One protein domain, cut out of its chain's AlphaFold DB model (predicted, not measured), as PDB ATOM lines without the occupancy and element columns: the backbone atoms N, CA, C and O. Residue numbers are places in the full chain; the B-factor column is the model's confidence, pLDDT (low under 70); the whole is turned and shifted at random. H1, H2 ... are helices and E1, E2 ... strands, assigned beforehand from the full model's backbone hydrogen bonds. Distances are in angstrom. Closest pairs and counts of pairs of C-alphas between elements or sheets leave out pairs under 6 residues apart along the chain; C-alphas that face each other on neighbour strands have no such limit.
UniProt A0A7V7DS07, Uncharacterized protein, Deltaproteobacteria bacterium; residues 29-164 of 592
ATOM      1  N   PRO A  29      19.896 -22.871  30.388       66.31
ATOM      2  CA  PRO A  29      20.612 -21.789  29.713       66.31
ATOM      3  C   PRO A  29      20.183 -21.566  28.256       66.31
ATOM      4  O   PRO A  29      20.220 -20.429  27.790       66.31
ATOM      5  N   VAL A  30      19.760 -22.622  27.546       75.06
ATOM      6  CA  VAL A  30      19.265 -22.513  26.166       75.06
ATOM      7  C   VAL A  30      17.930 -21.778  26.151       75.06
ATOM      8  O   VAL A  30      17.789 -20.799  25.423       75.06
ATOM      9  N   LEU A  31      16.980 -22.190  26.996       80.31
ATOM     10  CA  LEU A  31      15.676 -21.526  27.100       80.31
ATOM     11  C   LEU A  31      15.816 -20.081  27.583       80.31
ATOM     12  O   LEU A  31      15.105 -19.204  27.100       80.31
ATOM     13  N   LYS A  32      16.774 -19.800  28.475       83.62
ATOM     14  CA  LYS A  32      17.083 -18.429  28.887       83.62
ATOM     15  C   LYS A  32      17.570 -17.577  27.711       83.62
ATOM     16  O   LYS A  32      17.020 -16.504  27.495       83.62
ATOM     17  N   GLY A  33      18.533 -18.065  26.926       91.69
ATOM     18  CA  GLY A  33      19.015 -17.349  25.740       91.69
ATOM     19  C   GLY A  33      17.907 -17.094  24.713       91.69
ATOM     20  O   GLY A  33      17.790 -15.991  24.191       91.69
ATOM     21  N   GLN A  34      17.033 -18.076  24.484       95.50
ATOM     22  CA  GLN A  34      15.884 -17.930  23.583       95.50
ATOM     23  C   GLN A  34      14.807 -16.972  24.126       95.50
ATOM     24  O   GLN A  34      14.140 -16.283  23.353       95.50
ATOM     25  N   ALA A  35      14.621 -16.901  25.445       94.38
ATOM     26  CA  ALA A  35      13.735 -15.926  26.077       94.38
ATOM     27  C   ALA A  35      14.302 -14.499  25.994       94.38
ATOM     28  O   ALA A  35      13.543 -13.551  25.777       94.38
ATOM     29  N   ASP A  36      15.618 -14.337  26.134       95.62
ATOM     30  CA  ASP A  36      16.302 -13.055  25.939       95.62
ATOM     31  C   ASP A  36      16.151 -12.601  24.477       95.62
ATOM     32  O   ASP A  36      15.619 -11.518  24.225       95.62
ATOM     33  N   GLU A  37      16.440 -13.484  23.512       96.31
ATOM     34  CA  GLU A  37      16.180 -13.244  22.089       96.31
ATOM     35  C   GLU A  37      14.730 -12.849  21.825       96.31
ATOM     36  O   GLU A  37      14.497 -11.926  21.059       96.31
ATOM     37  N   TYR A  38      13.740 -13.495  22.447       96.25
ATOM     38  CA  TYR A  38      12.340 -13.103  22.297       96.25
ATOM     39  C   TYR A  38      12.110 -11.669  22.783       96.25
ATOM     40  O   TYR A  38      11.471 -10.880  22.082       96.25
ATOM     41  N   ASN A  39      12.641 -11.307  23.951       95.00
ATOM     42  CA  ASN A  39      12.414 -10.012  24.594       95.00
ATOM     43  C   ASN A  39      13.185  -8.852  23.956       95.00
ATOM     44  O   ASN A  39      12.701  -7.718  24.008       95.00
ATOM     45  N   ASP A  40      14.330  -9.126  23.336       95.31
ATOM     46  CA  ASP A  40      15.207  -8.097  22.793       95.31
ATOM     47  C   ASP A  40      14.509  -7.210  21.763       95.31
ATOM     48  O   ASP A  40      13.698  -7.651  20.945       95.31
ATOM     49  N   ARG A  41      14.857  -5.928  21.763       94.19
ATOM     50  CA  ARG A  41      14.304  -4.948  20.829       94.19
ATOM     51  C   ARG A  41      15.302  -4.666  19.711       94.19
ATOM     52  O   ARG A  41      15.885  -3.591  19.637       94.19
ATOM     53  N   ILE A  42      15.504  -5.669  18.867       96.31
ATOM     54  CA  ILE A  42      16.423  -5.640  17.726       96.31
ATOM     55  C   ILE A  42      15.749  -6.242  16.488       96.31
ATOM     56  O   ILE A  42      14.793  -7.015  16.639       96.31
ATOM     57  N   PRO A  43      16.232  -5.929  15.272       97.69
ATOM     58  CA  PRO A  43      15.859  -6.682  14.082       97.69
ATOM     59  C   PRO A  43      16.166  -8.170  14.273       97.69
ATOM     60  O   PRO A  43      17.263  -8.527  14.700       97.69
ATOM     61  N   LYS A  44      15.193  -9.027  13.966       95.94
ATOM     62  CA  LYS A  44      15.300 -10.485  14.098       95.94
ATOM     63  C   LYS A  44      14.449 -11.199  13.050       95.94
ATOM     64  O   LYS A  44      13.729 -10.549  12.286       95.94
ATOM     65  N   THR A  45      14.520 -12.525  13.005       96.25
ATOM     66  CA  THR A  45      13.610 -13.352  12.206       96.25
ATOM     67  C   THR A  45      12.472 -13.884  13.078       96.25
ATOM     68  O   THR A  45      12.447 -13.726  14.300       96.25
ATOM     69  N   VAL A  46      11.495 -14.538  12.452       97.44
ATOM     70  CA  VAL A  46      10.416 -15.196  13.196       97.44
ATOM     71  C   VAL A  46      10.928 -16.348  14.074       97.44
ATOM     72  O   VAL A  46      10.253 -16.722  15.028       97.44
ATOM     73  N   ILE A  47      12.123 -16.894  13.813       97.69
ATOM     74  CA  ILE A  47      12.705 -17.987  14.604       97.69
ATOM     75  C   ILE A  47      13.085 -17.500  16.010       97.69
ATOM     76  O   ILE A  47      12.775 -18.179  16.986       97.69
ATOM     77  N   GLU A  48      13.678 -16.311  16.144       97.62
ATOM     78  CA  GLU A  48      14.034 -15.707  17.438       97.62
ATOM     79  C   GLU A  48      12.801 -15.284  18.260       97.62
ATOM     80  O   GLU A  48      12.905 -15.070  19.464       97.62
ATOM     81  N   LEU A  49      11.609 -15.210  17.652       96.75
ATOM     82  CA  LEU A  49      10.354 -15.072  18.404       96.75
ATOM     83  C   LEU A  49       9.899 -16.383  19.061       96.75
ATOM     84  O   LEU A  49       9.022 -16.361  19.926       96.75
ATOM     85  N   GLN A  50      10.479 -17.525  18.687       97.75
ATOM     86  CA  GLN A  50      10.095 -18.825  19.232       97.75
ATOM     87  C   GLN A  50      10.991 -19.164  20.421       97.75
ATOM     88  O   GLN A  50      11.994 -19.868  20.296       97.75
ATOM     89  N   GLN A  51      10.623 -18.645  21.593       95.88
ATOM     90  CA  GLN A  51      11.398 -18.818  22.828       95.88
ATOM     91  C   GLN A  51      11.412 -20.261  23.373       95.88
ATOM     92  O   GLN A  51      12.157 -20.557  24.299       95.88
ATOM     93  N   PHE A  52      10.562 -21.142  22.836       95.69
ATOM     94  CA  PHE A  52      10.429 -22.539  23.268       95.69
ATOM     95  C   PHE A  52      10.980 -23.531  22.239       95.69
ATOM     96  O   PHE A  52      10.779 -24.737  22.374       95.69
ATOM     97  N   ARG A  53      11.617 -23.045  21.167       97.56
ATOM     98  CA  ARG A  53      12.028 -23.880  20.035       97.56
ATOM     99  C   ARG A  53      13.134 -24.864  20.413       97.56
ATOM    100  O   ARG A  53      14.019 -24.569  21.216       97.56
ATOM    101  N   LYS A  54      13.155 -26.014  19.740       97.38
ATOM    102  CA  LYS A  54      14.222 -27.012  19.874       97.38
ATOM    103  C   LYS A  54      14.922 -27.233  18.544       97.38
ATOM    104  O   LYS A  54      14.286 -27.597  17.559       97.38
ATOM    105  N   ASN A  55      16.242 -27.077  18.551       96.12
ATOM    106  CA  ASN A  55      17.088 -27.264  17.377       96.12
ATOM    107  C   ASN A  55      17.820 -28.607  17.455       96.12
ATOM    108  O   ASN A  55      18.277 -29.018  18.522       96.12
ATOM    109  N   SER A  56      17.978 -29.260  16.311       96.94
ATOM    110  CA  SER A  56      18.866 -30.409  16.118       96.94
ATOM    111  C   SER A  56      19.619 -30.239  14.807       96.94
ATOM    112  O   SER A  56      19.084 -29.654  13.869       96.94
ATOM    113  N   PHE A  57      20.860 -30.713  14.746       96.25
ATOM    114  CA  PHE A  57      21.724 -30.558  13.580       96.25
ATOM    115  C   PHE A  57      22.434 -31.870  13.257       96.25
ATOM    116  O   PHE A  57      22.740 -32.656  14.154       96.25
ATOM    117  N   LEU A  58      22.703 -32.094  11.973       96.12
ATOM    118  CA  LEU A  58      23.414 -33.269  11.488       96.12
ATOM    119  C   LEU A  58      24.297 -32.889  10.285       96.12
ATOM    120  O   LEU A  58      23.800 -32.264   9.345       96.12
ATOM    121  N   PRO A  59      25.597 -33.240  10.273       94.69
ATOM    122  CA  PRO A  59      26.407 -33.140   9.066       94.69
ATOM    123  C   PRO A  59      25.951 -34.185   8.040       94.69
ATOM    124  O   PRO A  59      25.724 -35.345   8.380       94.69
ATOM    125  N   ILE A  60      25.838 -33.778   6.780       92.75
ATOM    126  CA  ILE A  60      25.340 -34.614   5.684       92.75
ATOM    127  C   ILE A  60      26.287 -34.574   4.486       92.75
ATOM    128  O   ILE A  60      27.090 -33.655   4.323       92.75
ATOM    129  N   THR A  61      26.184 -35.588   3.634       89.44
ATOM    130  CA  THR A  61      26.869 -35.645   2.339       89.44
ATOM    131  C   THR A  61      25.820 -35.845   1.252       89.44
ATOM    132  O   THR A  61      24.966 -36.715   1.373       89.44
ATOM    133  N   GLY A  62      25.838 -35.014   0.218       81.69
ATOM    134  CA  GLY A  62      24.924 -35.086  -0.913       81.69
ATOM    135  C   GLY A  62      25.284 -36.219  -1.869       81.69
ATOM    136  O   GLY A  62      26.384 -36.768  -1.821       81.69
ATOM    137  N   ALA A  63      24.379 -36.530  -2.799       78.06
ATOM    138  CA  ALA A  63      24.572 -37.594  -3.791       78.06
ATOM    139  C   ALA A  63      25.832 -37.404  -4.665       78.06
ATOM    140  O   ALA A  63      26.397 -38.372  -5.160       78.06
ATOM    141  N   SER A  64      26.288 -36.159  -4.838       78.50
ATOM    142  CA  SER A  64      27.500 -35.781  -5.576       78.50
ATOM    143  C   SER A  64      28.776 -35.745  -4.717       78.50
ATOM    144  O   SER A  64      29.815 -35.298  -5.196       78.50
ATOM    145  N   GLY A  65      28.718 -36.166  -3.447       84.00
ATOM    146  CA  GLY A  65      29.835 -36.076  -2.492       84.00
ATOM    147  C   GLY A  65      30.002 -34.701  -1.830       84.00
ATOM    148  O   GLY A  65      30.904 -34.498  -1.022       84.00
ATOM    149  N   GLN A  66      29.126 -33.751  -2.154       87.75
ATOM    150  CA  GLN A  66      29.047 -32.421  -1.551       87.75
ATOM    151  C   GLN A  66      28.772 -32.505  -0.045       87.75
ATOM    152  O   GLN A  66      27.795 -33.115   0.369       87.75
ATOM    153  N   LEU A  67      29.581 -31.855   0.788       91.94
ATOM    154  CA  LEU A  67      29.333 -31.786   2.232       91.94
ATOM    155  C   LEU A  67      28.314 -30.691   2.571       91.94
ATOM    156  O   LEU A  67      28.271 -29.650   1.914       91.94
ATOM    157  N   GLY A  68      27.529 -30.899   3.623       92.69
ATOM    158  CA  GLY A  68      26.574 -29.918   4.126       92.69
ATOM    159  C   GLY A  68      26.161 -30.174   5.571       92.69
ATOM    160  O   GLY A  68      26.635 -31.103   6.221       92.69
ATOM    161  N   THR A  69      25.264 -29.335   6.071       94.62
ATOM    162  CA  THR A  69      24.618 -29.475   7.377       94.62
ATOM    163  C   THR A  69      23.113 -29.357   7.200       94.62
ATOM    164  O   THR A  69      22.636 -28.442   6.528       94.62
ATOM    165  N   VAL A  70      22.367 -30.260   7.830       96.31
ATOM    166  CA  VAL A  70      20.918 -30.139   7.987       96.31
ATOM    167  C   VAL A  70      20.592 -29.721   9.414       96.31
ATOM    168  O   VAL A  70      21.176 -30.233  10.369       96.31
ATOM    169  N   THR A  71      19.665 -28.778   9.562       97.56
ATOM    170  CA  THR A  71      19.118 -28.338  10.847       97.56
ATOM    171  C   THR A  71      17.613 -28.566  10.848       97.56
ATOM    172  O   THR A  71      16.915 -28.090   9.959       97.56
ATOM    173  N   LEU A  72      17.106 -29.267  11.860       98.56
ATOM    174  CA  LEU A  72      15.677 -29.430  12.110       98.56
ATOM    175  C   LEU A  72      15.301 -28.630  13.361       98.56
ATOM    176  O   LEU A  72      15.806 -28.898  14.455       98.56
ATOM    177  N   ILE A  73      14.409 -27.659  13.182       98.56
ATOM    178  CA  ILE A  73      13.893 -26.774  14.226       98.56
ATOM    179  C   ILE A  73      12.443 -27.161  14.499       98.56
ATOM    180  O   ILE A  73      11.585 -26.944  13.648       98.56
ATOM    181  N   ASN A  74      12.155 -27.696  15.683       98.62
ATOM    182  CA  ASN A  74      10.792 -27.794  16.201       98.62
ATOM    183  C   ASN A  74      10.422 -26.445  16.823       98.62
ATOM    184  O   ASN A  74      11.057 -26.028  17.794       98.62
ATOM    185  N   LEU A  75       9.431 -25.750  16.261       98.50
ATOM    186  CA  LEU A  75       9.123 -24.372  16.658       98.50
ATOM    187  C   LEU A  75       8.456 -24.288  18.038       98.50
ATOM    188  O   LEU A  75       8.584 -23.269  18.710       98.50
ATOM    189  N   ASN A  76       7.806 -25.365  18.484       98.19
ATOM    190  CA  ASN A  76       7.291 -25.509  19.841       98.19
ATOM    191  C   ASN A  76       7.134 -27.008  20.166       98.19
ATOM    192  O   ASN A  76       6.150 -27.608  19.742       98.19
ATOM    193  N   PRO A  77       8.053 -27.629  20.928       96.56
ATOM    194  CA  PRO A  77       8.033 -29.063  21.218       96.56
ATOM    195  C   PRO A  77       6.806 -29.571  21.973       96.56
ATOM    196  O   PRO A  77       6.521 -30.762  21.891       96.56
ATOM    197  N   LEU A  78       6.093 -28.710  22.705       96.50
ATOM    198  CA  LEU A  78       4.878 -29.109  23.416       96.50
ATOM    199  C   LEU A  78       3.671 -29.206  22.471       96.50
ATOM    200  O   LEU A  78       2.786 -30.028  22.691       96.50
ATOM    201  N   ILE A  79       3.638 -28.372  21.427       97.62
ATOM    202  CA  ILE A  79       2.594 -28.400  20.390       97.62
ATOM    203  C   ILE A  79       2.969 -29.343  19.248       97.62
ATOM    204  O   ILE A  79       2.114 -30.042  18.726       97.62
ATOM    205  N   ASN A  80       4.253 -29.393  18.893       97.75
ATOM    206  CA  ASN A  80       4.867 -30.393  18.024       97.75
ATOM    207  C   ASN A  80       4.280 -30.470  16.596       97.75
ATOM    208  O   ASN A  80       4.383 -31.499  15.922       97.75
ATOM    209  N   THR A  81       3.680 -29.374  16.120       97.62
ATOM    210  CA  THR A  81       3.009 -29.316  14.812       97.62
ATOM    211  C   THR A  81       3.915 -28.793  13.701       97.62
ATOM    212  O   THR A  81       3.952 -29.390  12.627       97.62
ATOM    213  N   TRP A  82       4.639 -27.689  13.914       98.50
ATOM    214  CA  TRP A  82       5.421 -27.033  12.857       98.50
ATOM    215  C   TRP A  82       6.926 -27.147  13.059       98.50
ATOM    216  O   TRP A  82       7.457 -26.927  14.152       98.50
ATOM    217  N   PHE A  83       7.607 -27.436  11.952       98.75
ATOM    218  CA  PHE A  83       9.049 -27.594  11.894       98.75
ATOM    219  C   PHE A  83       9.638 -26.825  10.715       98.75
ATOM    220  O   PHE A  83       9.066 -26.797   9.625       98.75
ATOM    221  N   LEU A  84      10.829 -26.268  10.906       98.62
ATOM    222  CA  LEU A  84      11.674 -25.815   9.806       98.62
ATOM    223  C   LEU A  84      12.805 -26.814   9.595       98.62
ATOM    224  O   LEU A  84      13.533 -27.141  10.533       98.62
ATOM    225  N   LEU A  85      12.953 -27.276   8.358       98.12
ATOM    226  CA  LEU A  85      14.094 -28.060   7.914       98.12
ATOM    227  C   LEU A  85      14.973 -27.172   7.036       98.12
ATOM    228  O   LEU A  85      14.544 -26.732   5.969       98.12
ATOM    229  N   LEU A  86      16.187 -26.905   7.503       96.62
ATOM    230  CA  LEU A  86      17.161 -26.054   6.835       96.62
ATOM    231  C   LEU A  86      18.312 -26.914   6.321       96.62
ATOM    232  O   LEU A  86      18.918 -27.644   7.103       96.62
ATOM    233  N   ILE A  87      18.632 -26.821   5.032       94.19
ATOM    234  CA  ILE A  87      19.750 -27.541   4.416       94.19
ATOM    235  C   ILE A  87      20.750 -26.513   3.896       94.19
ATOM    236  O   ILE A  87      20.429 -25.676   3.053       94.19
ATOM    237  N   GLN A  88      21.973 -26.575   4.417       93.25
ATOM    238  CA  GLN A  88      23.070 -25.716   3.999       93.25
ATOM    239  C   GLN A  88      24.198 -26.564   3.432       93.25
ATOM    240  O   GLN A  88      24.840 -27.331   4.150       93.25
ATOM    241  N   TRP A  89      24.475 -26.394   2.146       90.56
ATOM    242  CA  TRP A  89      25.593 -27.063   1.505       90.56
ATOM    243  C   TRP A  89      26.851 -26.197   1.480       90.56
ATOM    244  O   TRP A  89      26.800 -24.997   1.197       90.56
ATOM    245  N   ASN A  90      28.006 -26.818   1.707       88.00
ATOM    246  CA  ASN A  90      29.288 -26.124   1.696       88.00
ATOM    247  C   ASN A  90      29.558 -25.530   0.306       88.00
ATOM    248  O   ASN A  90      29.456 -26.218  -0.708       88.00
ATOM    249  N   GLY A  91      29.898 -24.240   0.262       78.75
ATOM    250  CA  GLY A  91      30.216 -23.517  -0.974       78.75
ATOM    251  C   GLY A  91      29.015 -23.089  -1.830       78.75
ATOM    252  O   GLY A  91      29.214 -22.332  -2.773       78.75
ATOM    253  N   ALA A  92      27.783 -23.503  -1.506       71.94
ATOM    254  CA  ALA A  92      26.602 -23.188  -2.317       71.94
ATOM    255  C   ALA A  92      26.028 -21.778  -2.075       71.94
ATOM    256  O   ALA A  92      25.226 -21.306  -2.875       71.94
ATOM    257  N   GLY A  93      26.392 -21.105  -0.974       72.69
ATOM    258  CA  GLY A  93      25.891 -19.772  -0.590       72.69
ATOM    259  C   GLY A  93      24.384 -19.691  -0.282       72.69
ATOM    260  O   GLY A  93      23.950 -18.750   0.377       72.69
ATOM    261  N   LEU A  94      23.597 -20.675  -0.721       80.62
ATOM    262  CA  LEU A  94      22.152 -20.758  -0.577       80.62
ATOM    263  C   LEU A  94      21.776 -21.646   0.614       80.62
ATOM    264  O   LEU A  94      22.266 -22.768   0.746       80.62
ATOM    265  N   LEU A  95      20.884 -21.133   1.461       89.50
ATOM    266  CA  LEU A  95      20.198 -21.899   2.496       89.50
ATOM    267  C   LEU A  95      18.853 -22.365   1.937       89.50
ATOM    268  O   LEU A  95      17.989 -21.541   1.635       89.50
ATOM    269  N   GLU A  96      18.666 -23.672   1.808       92.69
ATOM    270  CA  GLU A  96      17.369 -24.249   1.467       92.69
ATOM    271  C   GLU A  96      16.528 -24.358   2.742       92.69
ATOM    272  O   GLU A  96      17.019 -24.816   3.773       92.69
ATOM    273  N   SER A  97      15.263 -23.936   2.691       95.44
ATOM    274  CA  SER A  97      14.360 -23.964   3.843       95.44
ATOM    275  C   SER A  97      13.013 -24.559   3.468       95.44
ATOM    276  O   SER A  97      12.347 -24.079   2.550       95.44
ATOM    277  N   TYR A  98      12.578 -25.548   4.243       97.69
ATOM    278  CA  TYR A  98      11.312 -26.248   4.066       97.69
ATOM    279  C   TYR A  98      10.467 -26.147   5.337       97.69
ATOM    280  O   TYR A  98      10.938 -26.456   6.432       97.69
ATOM    281  N   HIS A  99       9.210 -25.721   5.192       98.31
ATOM    282  CA  HIS A  99       8.251 -25.667   6.294       98.31
ATOM    283  C   HIS A  99       7.448 -26.968   6.332       98.31
ATOM    284  O   HIS A  99       6.603 -27.216   5.469       98.31
ATOM    285  N   LEU A 100       7.739 -27.809   7.321       98.38
ATOM    286  CA  LEU A 100       7.104 -29.105   7.503       98.38
ATOM    287  C   LEU A 100       6.008 -29.011   8.564       98.38
ATOM    288  O   LEU A 100       6.168 -28.351   9.591       98.38
ATOM    289  N   GLN A 101       4.917 -29.727   8.328       97.56
ATOM    290  CA  GLN A 101       3.834 -29.896   9.279       97.56
ATOM    291  C   GLN A 101       3.664 -31.368   9.637       97.56
ATOM    292  O   GLN A 101       3.532 -32.226   8.762       97.56
ATOM    293  N   ASN A 102       3.656 -31.634  10.937       97.00
ATOM    294  CA  ASN A 102       3.358 -32.929  11.515       97.00
ATOM    295  C   ASN A 102       1.855 -33.216  11.413       97.00
ATOM    296  O   ASN A 102       1.046 -32.425  11.902       97.00
ATOM    297  N   SER A 103       1.485 -34.324  10.768       93.81
ATOM    298  CA  SER A 103       0.080 -34.705  10.576       93.81
ATOM    299  C   SER A 103      -0.581 -35.223  11.858       93.81
ATOM    300  O   SER A 103      -1.800 -35.140  11.969       93.81
ATOM    301  N   ASP A 104       0.200 -35.737  12.817       93.38
ATOM    302  CA  ASP A 104      -0.294 -36.203  14.121       93.38
ATOM    303  C   ASP A 104       0.651 -35.780  15.262       93.38
ATOM    304  O   ASP A 104       1.413 -36.586  15.803       93.38
ATOM    305  N   PRO A 105       0.621 -34.499  15.663       94.00
ATOM    306  CA  PRO A 105       1.515 -33.969  16.692       94.00
ATOM    307  C   PRO A 105       1.399 -34.658  18.057       94.00
ATOM    308  O   PRO A 105       2.335 -34.570  18.852       94.00
ATOM    309  N   SER A 106       0.283 -35.345  18.327       91.62
ATOM    310  CA  SER A 106      -0.002 -35.972  19.620       91.62
ATOM    311  C   SER A 106       0.681 -37.327  19.810       91.62
ATOM    312  O   SER A 106       0.964 -37.725  20.942       91.62
ATOM    313  N   THR A 107       0.961 -38.040  18.715       93.62
ATOM    314  CA  THR A 107       1.558 -39.384  18.758       93.62
ATOM    315  C   THR A 107       2.867 -39.500  17.981       93.62
ATOM    316  O   THR A 107       3.599 -40.470  18.180       93.62
ATOM    317  N   GLN A 108       3.183 -38.519  17.131       96.00
ATOM    318  CA  GLN A 108       4.330 -38.549  16.233       96.00
ATOM    319  C   GLN A 108       5.400 -37.535  16.645       96.00
ATOM    320  O   GLN A 108       5.124 -36.343  16.738       96.00
ATOM    321  N   THR A 109       6.653 -37.966  16.788       97.31
ATOM    322  CA  THR A 109       7.811 -37.074  17.006       97.31
ATOM    323  C   THR A 109       8.827 -37.181  15.875       97.31
ATOM    324  O   THR A 109       9.009 -38.265  15.319       97.31
ATOM    325  N   LEU A 110       9.511 -36.074  15.569       97.88
ATOM    326  CA  LEU A 110      10.482 -35.973  14.475       97.88
ATOM    327  C   LEU A 110      11.899 -35.731  15.005       97.88
ATOM    328  O   LEU A 110      12.094 -34.890  15.887       97.88
ATOM    329  N   SER A 111      12.888 -36.420  14.441       97.31
ATOM    330  CA  SER A 111      14.299 -36.251  14.809       97.31
ATOM    331  C   SER A 111      15.254 -36.511  13.644       97.31
ATOM    332  O   SER A 111      14.939 -37.257  12.721       97.31
ATOM    333  N   LEU A 112      16.452 -35.934  13.723       97.19
ATOM    334  CA  LEU A 112      17.587 -36.293  12.870       97.19
ATOM    335  C   LEU A 112      18.390 -37.428  13.522       97.19
ATOM    336  O   LEU A 112      18.557 -37.431  14.741       97.19
ATOM    337  N   ASP A 113      18.909 -38.359  12.720       94.88
ATOM    338  CA  ASP A 113      19.752 -39.465  13.193       94.88
ATOM    339  C   ASP A 113      20.896 -39.729  12.194       94.88
ATOM    340  O   ASP A 113      20.629 -39.875  10.999       94.88
ATOM    341  N   PRO A 114      22.164 -39.823  12.644       93.31
ATOM    342  CA  PRO A 114      23.305 -40.115  11.771       93.31
ATOM    343  C   PRO A 114      23.194 -41.410  10.953       93.31
ATOM    344  O   PRO A 114      23.853 -41.529   9.922       93.31
ATOM    345  N   LYS A 115      22.388 -42.386  11.391       92.00
ATOM    346  CA  LYS A 115      22.120 -43.629  10.648       92.00
ATOM    347  C   LYS A 115      21.227 -43.411   9.428       92.00
ATOM    348  O   LYS A 115      21.205 -44.266   8.548       92.00
ATOM    349  N   TYR A 116      20.523 -42.282   9.374       90.56
ATOM    350  CA  TYR A 116      19.602 -41.901   8.306       90.56
ATOM    351  C   TYR A 116      19.945 -40.486   7.802       90.56
ATOM    352  O   TYR A 116      19.164 -39.551   7.970       90.56
ATOM    353  N   PRO A 117      21.137 -40.291   7.198       90.25
ATOM    354  CA  PRO A 117      21.689 -38.964   6.898       90.25
ATOM    355  C   PRO A 117      20.992 -38.229   5.741       90.25
ATOM    356  O   PRO A 117      21.344 -37.089   5.434       90.25
ATOM    357  N   HIS A 118      20.031 -38.876   5.085       91.69
ATOM    358  CA  HIS A 118      19.290 -38.360   3.936       91.69
ATOM    359  C   HIS A 118      17.816 -38.062   4.272       91.69
ATOM    360  O   HIS A 118      17.036 -37.680   3.394       91.69
ATOM    361  N   GLY A 119      17.431 -38.179   5.548       93.50
ATOM    362  CA  GLY A 119      16.037 -38.139   5.956       93.50
ATOM    363  C   GLY A 119      15.773 -37.749   7.407       93.50
ATOM    364  O   GLY A 119      16.670 -37.438   8.189       93.50
ATOM    365  N   ILE A 120      14.490 -37.771   7.764       96.00
ATOM    366  CA  ILE A 120      14.000 -37.560   9.131       96.00
ATOM    367  C   ILE A 120      13.477 -38.886   9.679       96.00
ATOM    368  O   ILE A 120      12.775 -39.631   8.988       96.00
ATOM    369  N   LEU A 121      13.779 -39.161  10.947       97.06
ATOM    370  CA  LEU A 121      13.134 -40.226  11.697       97.06
ATOM    371  C   LEU A 121      11.796 -39.754  12.251       97.06
ATOM    372  O   LEU A 121      11.713 -38.757  12.968       97.06
ATOM    373  N   ILE A 122      10.762 -40.527  11.945       97.75
ATOM    374  CA  ILE A 122       9.406 -40.361  12.441       97.75
ATOM    375  C   ILE A 122       9.152 -41.471  13.454       97.75
ATOM    376  O   ILE A 122       9.063 -42.642  13.083       97.75
ATOM    377  N   SER A 123       9.043 -41.111  14.728       97.00
ATOM    378  CA  SER A 123       8.736 -42.064  15.799       97.00
ATOM    379  C   SER A 123       7.272 -41.945  16.195       97.00
ATOM    380  O   SER A 123       6.810 -40.844  16.490       97.00
ATOM    381  N   THR A 124       6.568 -43.072  16.202       95.12
ATOM    382  CA  THR A 124       5.182 -43.207  16.667       95.12
ATOM    383  C   THR A 124       5.084 -44.348  17.683       95.12
ATOM    384  O   THR A 124       6.088 -44.986  18.016       95.12
ATOM    385  N   LYS A 125       3.881 -44.637  18.191       91.19
ATOM    386  CA  LYS A 125       3.660 -45.794  19.077       91.19
ATOM    387  C   LYS A 125       3.861 -47.131  18.352       91.19
ATOM    388  O   LYS A 125       4.220 -48.119  18.984       91.19
ATOM    389  N   GLU A 126       3.639 -47.156  17.042       90.50
ATOM    390  CA  GLU A 126       3.729 -48.340  16.182       90.50
ATOM    391  C   GLU A 126       5.169 -48.651  15.752       90.50
ATOM    392  O   GLU A 126       5.454 -49.768  15.319       90.50
ATOM    393  N   GLY A 127       6.085 -47.688  15.876       93.19
ATOM    394  CA  GLY A 127       7.499 -47.885  15.593       93.19
ATOM    395  C   GLY A 127       8.206 -46.636  15.081       93.19
ATOM    396  O   GLY A 127       7.695 -45.518  15.124       93.19
ATOM    397  N   VAL A 128       9.424 -46.849  14.589       94.69
ATOM    398  CA  VAL A 128      10.260 -45.807  13.992       94.69
ATOM    399  C   VAL A 128      10.291 -46.003  12.483       94.69
ATOM    400  O   VAL A 128      10.543 -47.103  11.991       94.69
ATOM    401  N   HIS A 129      10.051 -44.925  11.747       93.94
ATOM    402  CA  HIS A 129      10.045 -44.904  10.293       93.94
ATOM    403  C   HIS A 129      11.042 -43.864   9.792       93.94
ATOM    404  O   HIS A 129      10.921 -42.684  10.114       93.94
ATOM    405  N   ALA A 130      12.008 -44.295   8.988       93.62
ATOM    406  CA  ALA A 130      12.886 -43.383   8.271       93.62
ATOM    407  C   ALA A 130      12.172 -42.848   7.027       93.62
ATOM    408  O   ALA A 130      11.635 -43.625   6.236       93.62
ATOM    409  N   CYS A 131      12.161 -41.527   6.873       93.25
ATOM    410  CA  CYS A 131      11.662 -40.857   5.685       93.25
ATOM    411  C   CYS A 131      12.812 -40.150   4.977       93.25
ATOM    412  O   CYS A 131      13.311 -39.141   5.472       93.25
ATOM    413  N   GLU A 132      13.221 -40.694   3.836       92.50
ATOM    414  CA  GLU A 132      14.280 -40.129   3.005       92.50
ATOM    415  C   GLU A 132      13.761 -38.911   2.237       92.50
ATOM    416  O   GLU A 132      12.839 -39.021   1.434       92.50
ATOM    417  N   LEU A 133      14.356 -37.746   2.482       92.38
ATOM    418  CA  LEU A 133      13.812 -36.455   2.061       92.38
ATOM    419  C   LEU A 133      14.738 -35.687   1.115       92.38
ATOM    420  O   LEU A 133      14.246 -35.005   0.213       92.38
ATOM    421  N   TRP A 134      16.059 -35.790   1.293       90.38
ATOM    422  CA  TRP A 134      17.058 -35.073   0.496       90.38
ATOM    423  C   TRP A 134      18.134 -36.006  -0.063       90.38
ATOM    424  O   TRP A 134      18.409 -37.073   0.467       90.38
ATOM    425  N   SER A 135      18.777 -35.576  -1.152       77.25
ATOM    426  CA  SER A 135      19.994 -36.205  -1.699       77.25
ATOM    427  C   SER A 135      19.927 -37.712  -1.997       77.25
ATOM    428  O   SER A 135      20.965 -38.370  -2.006       77.25
ATOM    429  N   VAL A 136      18.748 -38.255  -2.305       66.88
ATOM    430  CA  VAL A 136      18.615 -39.645  -2.769       66.88
ATOM    431  C   VAL A 136      18.926 -39.776  -4.272       66.88
ATOM    432  O   VAL A 136      18.632 -38.848  -5.035       66.88
ATOM    433  N   PRO A 137      19.471 -40.918  -4.746       59.94
ATOM    434  CA  PRO A 137      19.815 -41.126  -6.161       59.94
ATOM    435  C   PRO A 137      18.643 -40.955  -7.144       59.94
ATOM    436  O   PRO A 137      18.855 -40.623  -8.305       59.94
ATOM    437  N   SER A 138      17.407 -41.166  -6.684       60.66
ATOM    438  CA  SER A 138      16.169 -41.038  -7.465       60.66
ATOM    439  C   SER A 138      15.582 -39.617  -7.505       60.66
ATOM    440  O   SER A 138      14.513 -39.426  -8.078       60.66
ATOM    441  N   GLY A 139      16.259 -38.628  -6.910       70.00
ATOM    442  CA  GLY A 139      15.775 -37.250  -6.779       70.00
ATOM    443  C   GLY A 139      15.106 -36.964  -5.428       70.00
ATOM    444  O   GLY A 139      14.476 -37.830  -4.833       70.00
ATOM    445  N   SER A 140      15.262 -35.733  -4.935       84.81
ATOM    446  CA  SER A 140      14.781 -35.286  -3.616       84.81
ATOM    447  C   SER A 140      13.246 -35.237  -3.535       84.81
ATOM    448  O   SER A 140      12.621 -34.530  -4.332       84.81
ATOM    449  N   GLU A 141      12.640 -35.923  -2.551       91.62
ATOM    450  CA  GLU A 141      11.193 -35.831  -2.269       91.62
ATOM    451  C   GLU A 141      10.805 -34.382  -1.939       91.62
ATOM    452  O   GLU A 141       9.795 -33.893  -2.440       91.62
ATOM    453  N   LEU A 142      11.647 -33.653  -1.195       92.88
ATOM    454  CA  LEU A 142      11.432 -32.231  -0.892       92.88
ATOM    455  C   LEU A 142      11.429 -31.362  -2.154       92.88
ATOM    456  O   LEU A 142      10.565 -30.497  -2.318       92.88
ATOM    457  N   GLY A 143      12.370 -31.612  -3.070       88.75
ATOM    458  CA  GLY A 143      12.428 -30.922  -4.356       88.75
ATOM    459  C   GLY A 143      11.166 -31.178  -5.181       88.75
ATOM    460  O   GLY A 143      10.501 -30.228  -5.597       88.75
ATOM    461  N   GLY A 144      10.766 -32.444  -5.331       90.62
ATOM    462  CA  GLY A 144       9.527 -32.809  -6.021       90.62
ATOM    463  C   GLY A 144       8.275 -32.212  -5.371       90.62
ATOM    464  O   GLY A 144       7.428 -31.648  -6.065       90.62
ATOM    465  N   ALA A 145       8.174 -32.269  -4.041       94.25
ATOM    466  CA  ALA A 145       7.032 -31.759  -3.291       94.25
ATOM    467  C   ALA A 145       6.893 -30.230  -3.388       94.25
ATOM    468  O   ALA A 145       5.776 -29.722  -3.550       94.25
ATOM    469  N   SER A 146       8.015 -29.504  -3.354       92.19
ATOM    470  CA  SER A 146       8.056 -28.042  -3.496       92.19
ATOM    471  C   SER A 146       7.590 -27.564  -4.878       92.19
ATOM    472  O   SER A 146       6.916 -26.541  -4.991       92.19
ATOM    473  N   GLY A 147       7.852 -28.350  -5.929       89.38
ATOM    474  CA  GLY A 147       7.472 -28.046  -7.314       89.38
ATOM    475  C   GLY A 147       5.999 -28.285  -7.666       89.38
ATOM    476  O   GLY A 147       5.579 -27.983  -8.779       89.38
ATOM    477  N   THR A 148       5.192 -28.828  -6.750       91.19
ATOM    478  CA  THR A 148       3.796 -29.221  -7.041       91.19
ATOM    479  C   THR A 148       2.814 -28.055  -7.180       91.19
ATOM    480  O   THR A 148       1.720 -28.247  -7.711       91.19
ATOM    481  N   GLY A 149       3.149 -26.876  -6.647       86.12
ATOM    482  CA  GLY A 149       2.249 -25.716  -6.597       86.12
ATOM    483  C   GLY A 149       1.019 -25.884  -5.689       86.12
ATOM    484  O   GLY A 149       0.132 -25.032  -5.705       86.12
ATOM    485  N   LYS A 150       0.933 -26.968  -4.903       92.94
ATOM    486  CA  LYS A 150      -0.151 -27.192  -3.932       92.94
ATOM    487  C   LYS A 150       0.220 -26.587  -2.576       92.94
ATOM    488  O   LYS A 150       1.354 -26.803  -2.161       92.94
ATOM    489  N   PRO A 151      -0.710 -25.937  -1.844       95.06
ATOM    490  CA  PRO A 151      -0.422 -25.358  -0.523       95.06
ATOM    491  C   PRO A 151       0.104 -26.386   0.483       95.06
ATOM    492  O   PRO A 151       1.003 -26.088   1.261       95.06
ATOM    493  N   TYR A 152      -0.436 -27.605   0.416       96.62
ATOM    494  CA  TYR A 152       0.015 -28.756   1.186       96.62
ATOM    495  C   TYR A 152       0.343 -29.901   0.240       96.62
ATOM    496  O   TYR A 152      -0.503 -30.312  -0.563       96.62
ATOM    497  N   THR A 153       1.541 -30.450   0.388       96.88
ATOM    498  CA  THR A 153       1.966 -31.638  -0.348       96.88
ATOM    499  C   THR A 153       2.338 -32.735   0.637       96.88
ATOM    500  O   THR A 153       3.245 -32.520   1.442       96.88
ATOM    501  N   PRO A 154       1.639 -33.887   0.628       96.12
ATOM    502  CA  PRO A 154       1.984 -34.993   1.509       96.12
ATOM    503  C   PRO A 154       3.361 -35.537   1.129       96.12
ATOM    504  O   PRO A 154       3.630 -35.767  -0.049       96.12
ATOM    505  N   ILE A 155       4.195 -35.757   2.136       95.88
ATOM    506  CA  ILE A 155       5.500 -36.422   2.037       95.88
ATOM    507  C   ILE A 155       5.551 -37.546   3.076       95.88
ATOM    508  O   ILE A 155       4.673 -37.627   3.947       95.88
ATOM    509  N   CYS A 156       6.538 -38.439   3.001       94.75
ATOM    510  CA  CYS A 156       6.675 -39.538   3.969       94.75
ATOM    511  C   CYS A 156       5.409 -40.413   4.079       94.75
ATOM    512  O   CYS A 156       4.995 -40.806   5.173       94.75
ATOM    513  N   GLY A 157       4.725 -40.651   2.954       91.19
ATOM    514  CA  GLY A 157       3.463 -41.398   2.931       91.19
ATOM    515  C   GLY A 157       2.287 -40.692   3.625       91.19
ATOM    516  O   GLY A 157       1.367 -41.363   4.080       91.19
ATOM    517  N   GLY A 158       2.311 -39.358   3.736       92.69
ATOM    518  CA  GLY A 158       1.241 -38.554   4.349       92.69
ATOM    519  C   GLY A 158       1.397 -38.320   5.854       92.69
ATOM    520  O   GLY A 158       0.582 -37.617   6.456       92.69
ATOM    521  N   LYS A 159       2.462 -38.853   6.465       94.25
ATOM    522  CA  LYS A 159       2.807 -38.598   7.874       94.25
ATOM    523  C   LYS A 159       3.244 -37.160   8.131       94.25
ATOM    524  O   LYS A 159       3.152 -36.688   9.261       94.25
ATOM    525  N   LEU A 160       3.716 -36.483   7.088       96.56
ATOM    526  CA  LEU A 160       4.071 -35.072   7.097       96.56
ATOM    527  C   LEU A 160       3.463 -34.377   5.879       96.56
ATOM    528  O   LEU A 160       3.247 -34.991   4.829       96.56
ATOM    529  N   PHE A 161       3.271 -33.070   6.000       97.44
ATOM    530  CA  PHE A 161       2.993 -32.190   4.873       97.44
ATOM    531  C   PHE A 161       4.124 -31.182   4.694       97.44
ATOM    532  O   PHE A 161       4.547 -30.535   5.651       97.44
ATOM    533  N   LEU A 162       4.567 -30.996   3.452       97.75
ATOM    534  CA  LEU A 162       5.311 -29.807   3.059       97.75
ATOM    535  C   LEU A 162       4.320 -28.664   2.804       97.75
ATOM    536  O   LEU A 162       3.402 -28.812   1.991       97.75
ATOM    537  N   ARG A 163       4.515 -27.527   3.483       97.81
ATOM    538  CA  ARG A 163       3.759 -26.289   3.253       97.81
ATOM    539  C   ARG A 163       4.450 -25.473   2.161       97.81
ATOM    540  O   ARG A 163       5.582 -25.031   2.345       97.81
ATOM    541  N   ASN A 164       3.761 -25.241   1.045       96.38
ATOM    542  CA  ASN A 164       4.284 -24.456  -0.075       96.38
ATOM    543  C   ASN A 164       3.634 -23.080  -0.151       96.38
ATOM    544  O   ASN A 164       2.445 -22.915   0.127       96.38
TER     545      ASN A 164
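AT A GLANCE: This is residues 29 to 164 of the 592 residues of an uncharacterized protein of Deltaproteobacteria bacterium (UniProt A0A7V7DS07). One strongly twisted sheet of six strands, four long ones E1 to E4 and two short ones E9 and E8, makes the body; the small sheet E5, E6, E7 and the short helix H2 lie on one side of it, with H2 over the E9 end. Helix H1 lies off the other side, joined to E1 by the long stretch 40 to 53. The printed part has 136 residues, with named elements in the order H1 E1 E2 E3 E4 E5 E6 E7 H2 E8 E9. The large sheet runs E1 - E2 - E3 - E4 - E9 - E8, the small one E5 - E6 - E7, both antiparallel; the class is mixed, helices and strands. It is compact, with a radius of gyration of the C-alphas of 15.4 A and spans of 45 by 39 by 32 A.

HOW THE PARTS SIT: In the large sheet, E1 (residues 54 to 61), E2 (67 to 74), E3 (82 to 89) and E4 (95 to 102) form a meander, each strand the antiparallel neighbour of the one before. N 56 and O 72 are 2.9 A apart, N 71 and O 86 2.8 A, N 85 and O 98 2.9 A. E4 neighbours E9 (160 to 163) at 128 degrees, with N 101 and O 161 at 2.8 A. E9 and E8 (152 to 155) are a hairpin, with N 162 and O 153 at 2.8 A. H2 (141 to 146) is on this sheet at a height of 7.5 A, only just over E9, on which 3 of its C-alphas fall; its closest C-alpha pair with E8 is Ala 145 and Thr 153, 5.9 A. E5 (109 to 111), E6 (119 to 123) and E7 (128 to 132) form a second meander, with N 121 and O 111 at 2.8 A and N 122 and O 129 at 2.8 A. The closest C-alphas of E5 and E1, Ser 111 and Ser 56, are 7.5 A apart. E7 and E8 are only just apart, at 8.4 A. H1 (29 to 39) is not on either sheet and is apart from H2. In H1 and H2 every O i to N i+4 pair is within hydrogen-bond range.

IN THESE COORDINATES: E1 to E4 measure 23.3, 23.6, 23.1 and 22.1 A from first to last C-alpha, and H1 15.2 A. E5, E6, E7, E8 and E9 measure 6.9, 12.9, 13.0, 9.5 and 9.6 A, and H2 8.5 A. C-alpha 29, where H1 begins, is at (20.612, -21.789, 29.713); C-alpha 54 is at (14.222, -27.012, 19.874); E9 ends with C-alpha 163 at (3.759, -26.289, 3.253).

THE WHOLE: The C-alphas of Arg 41 and Ser 138, the two farthest apart, are 45.9 A apart. The printed part has no cut. The link H1 to E1 is long. Mean pLDDT of the printed part is 92.3; residue 29 and residues 136 to 138 are under 70.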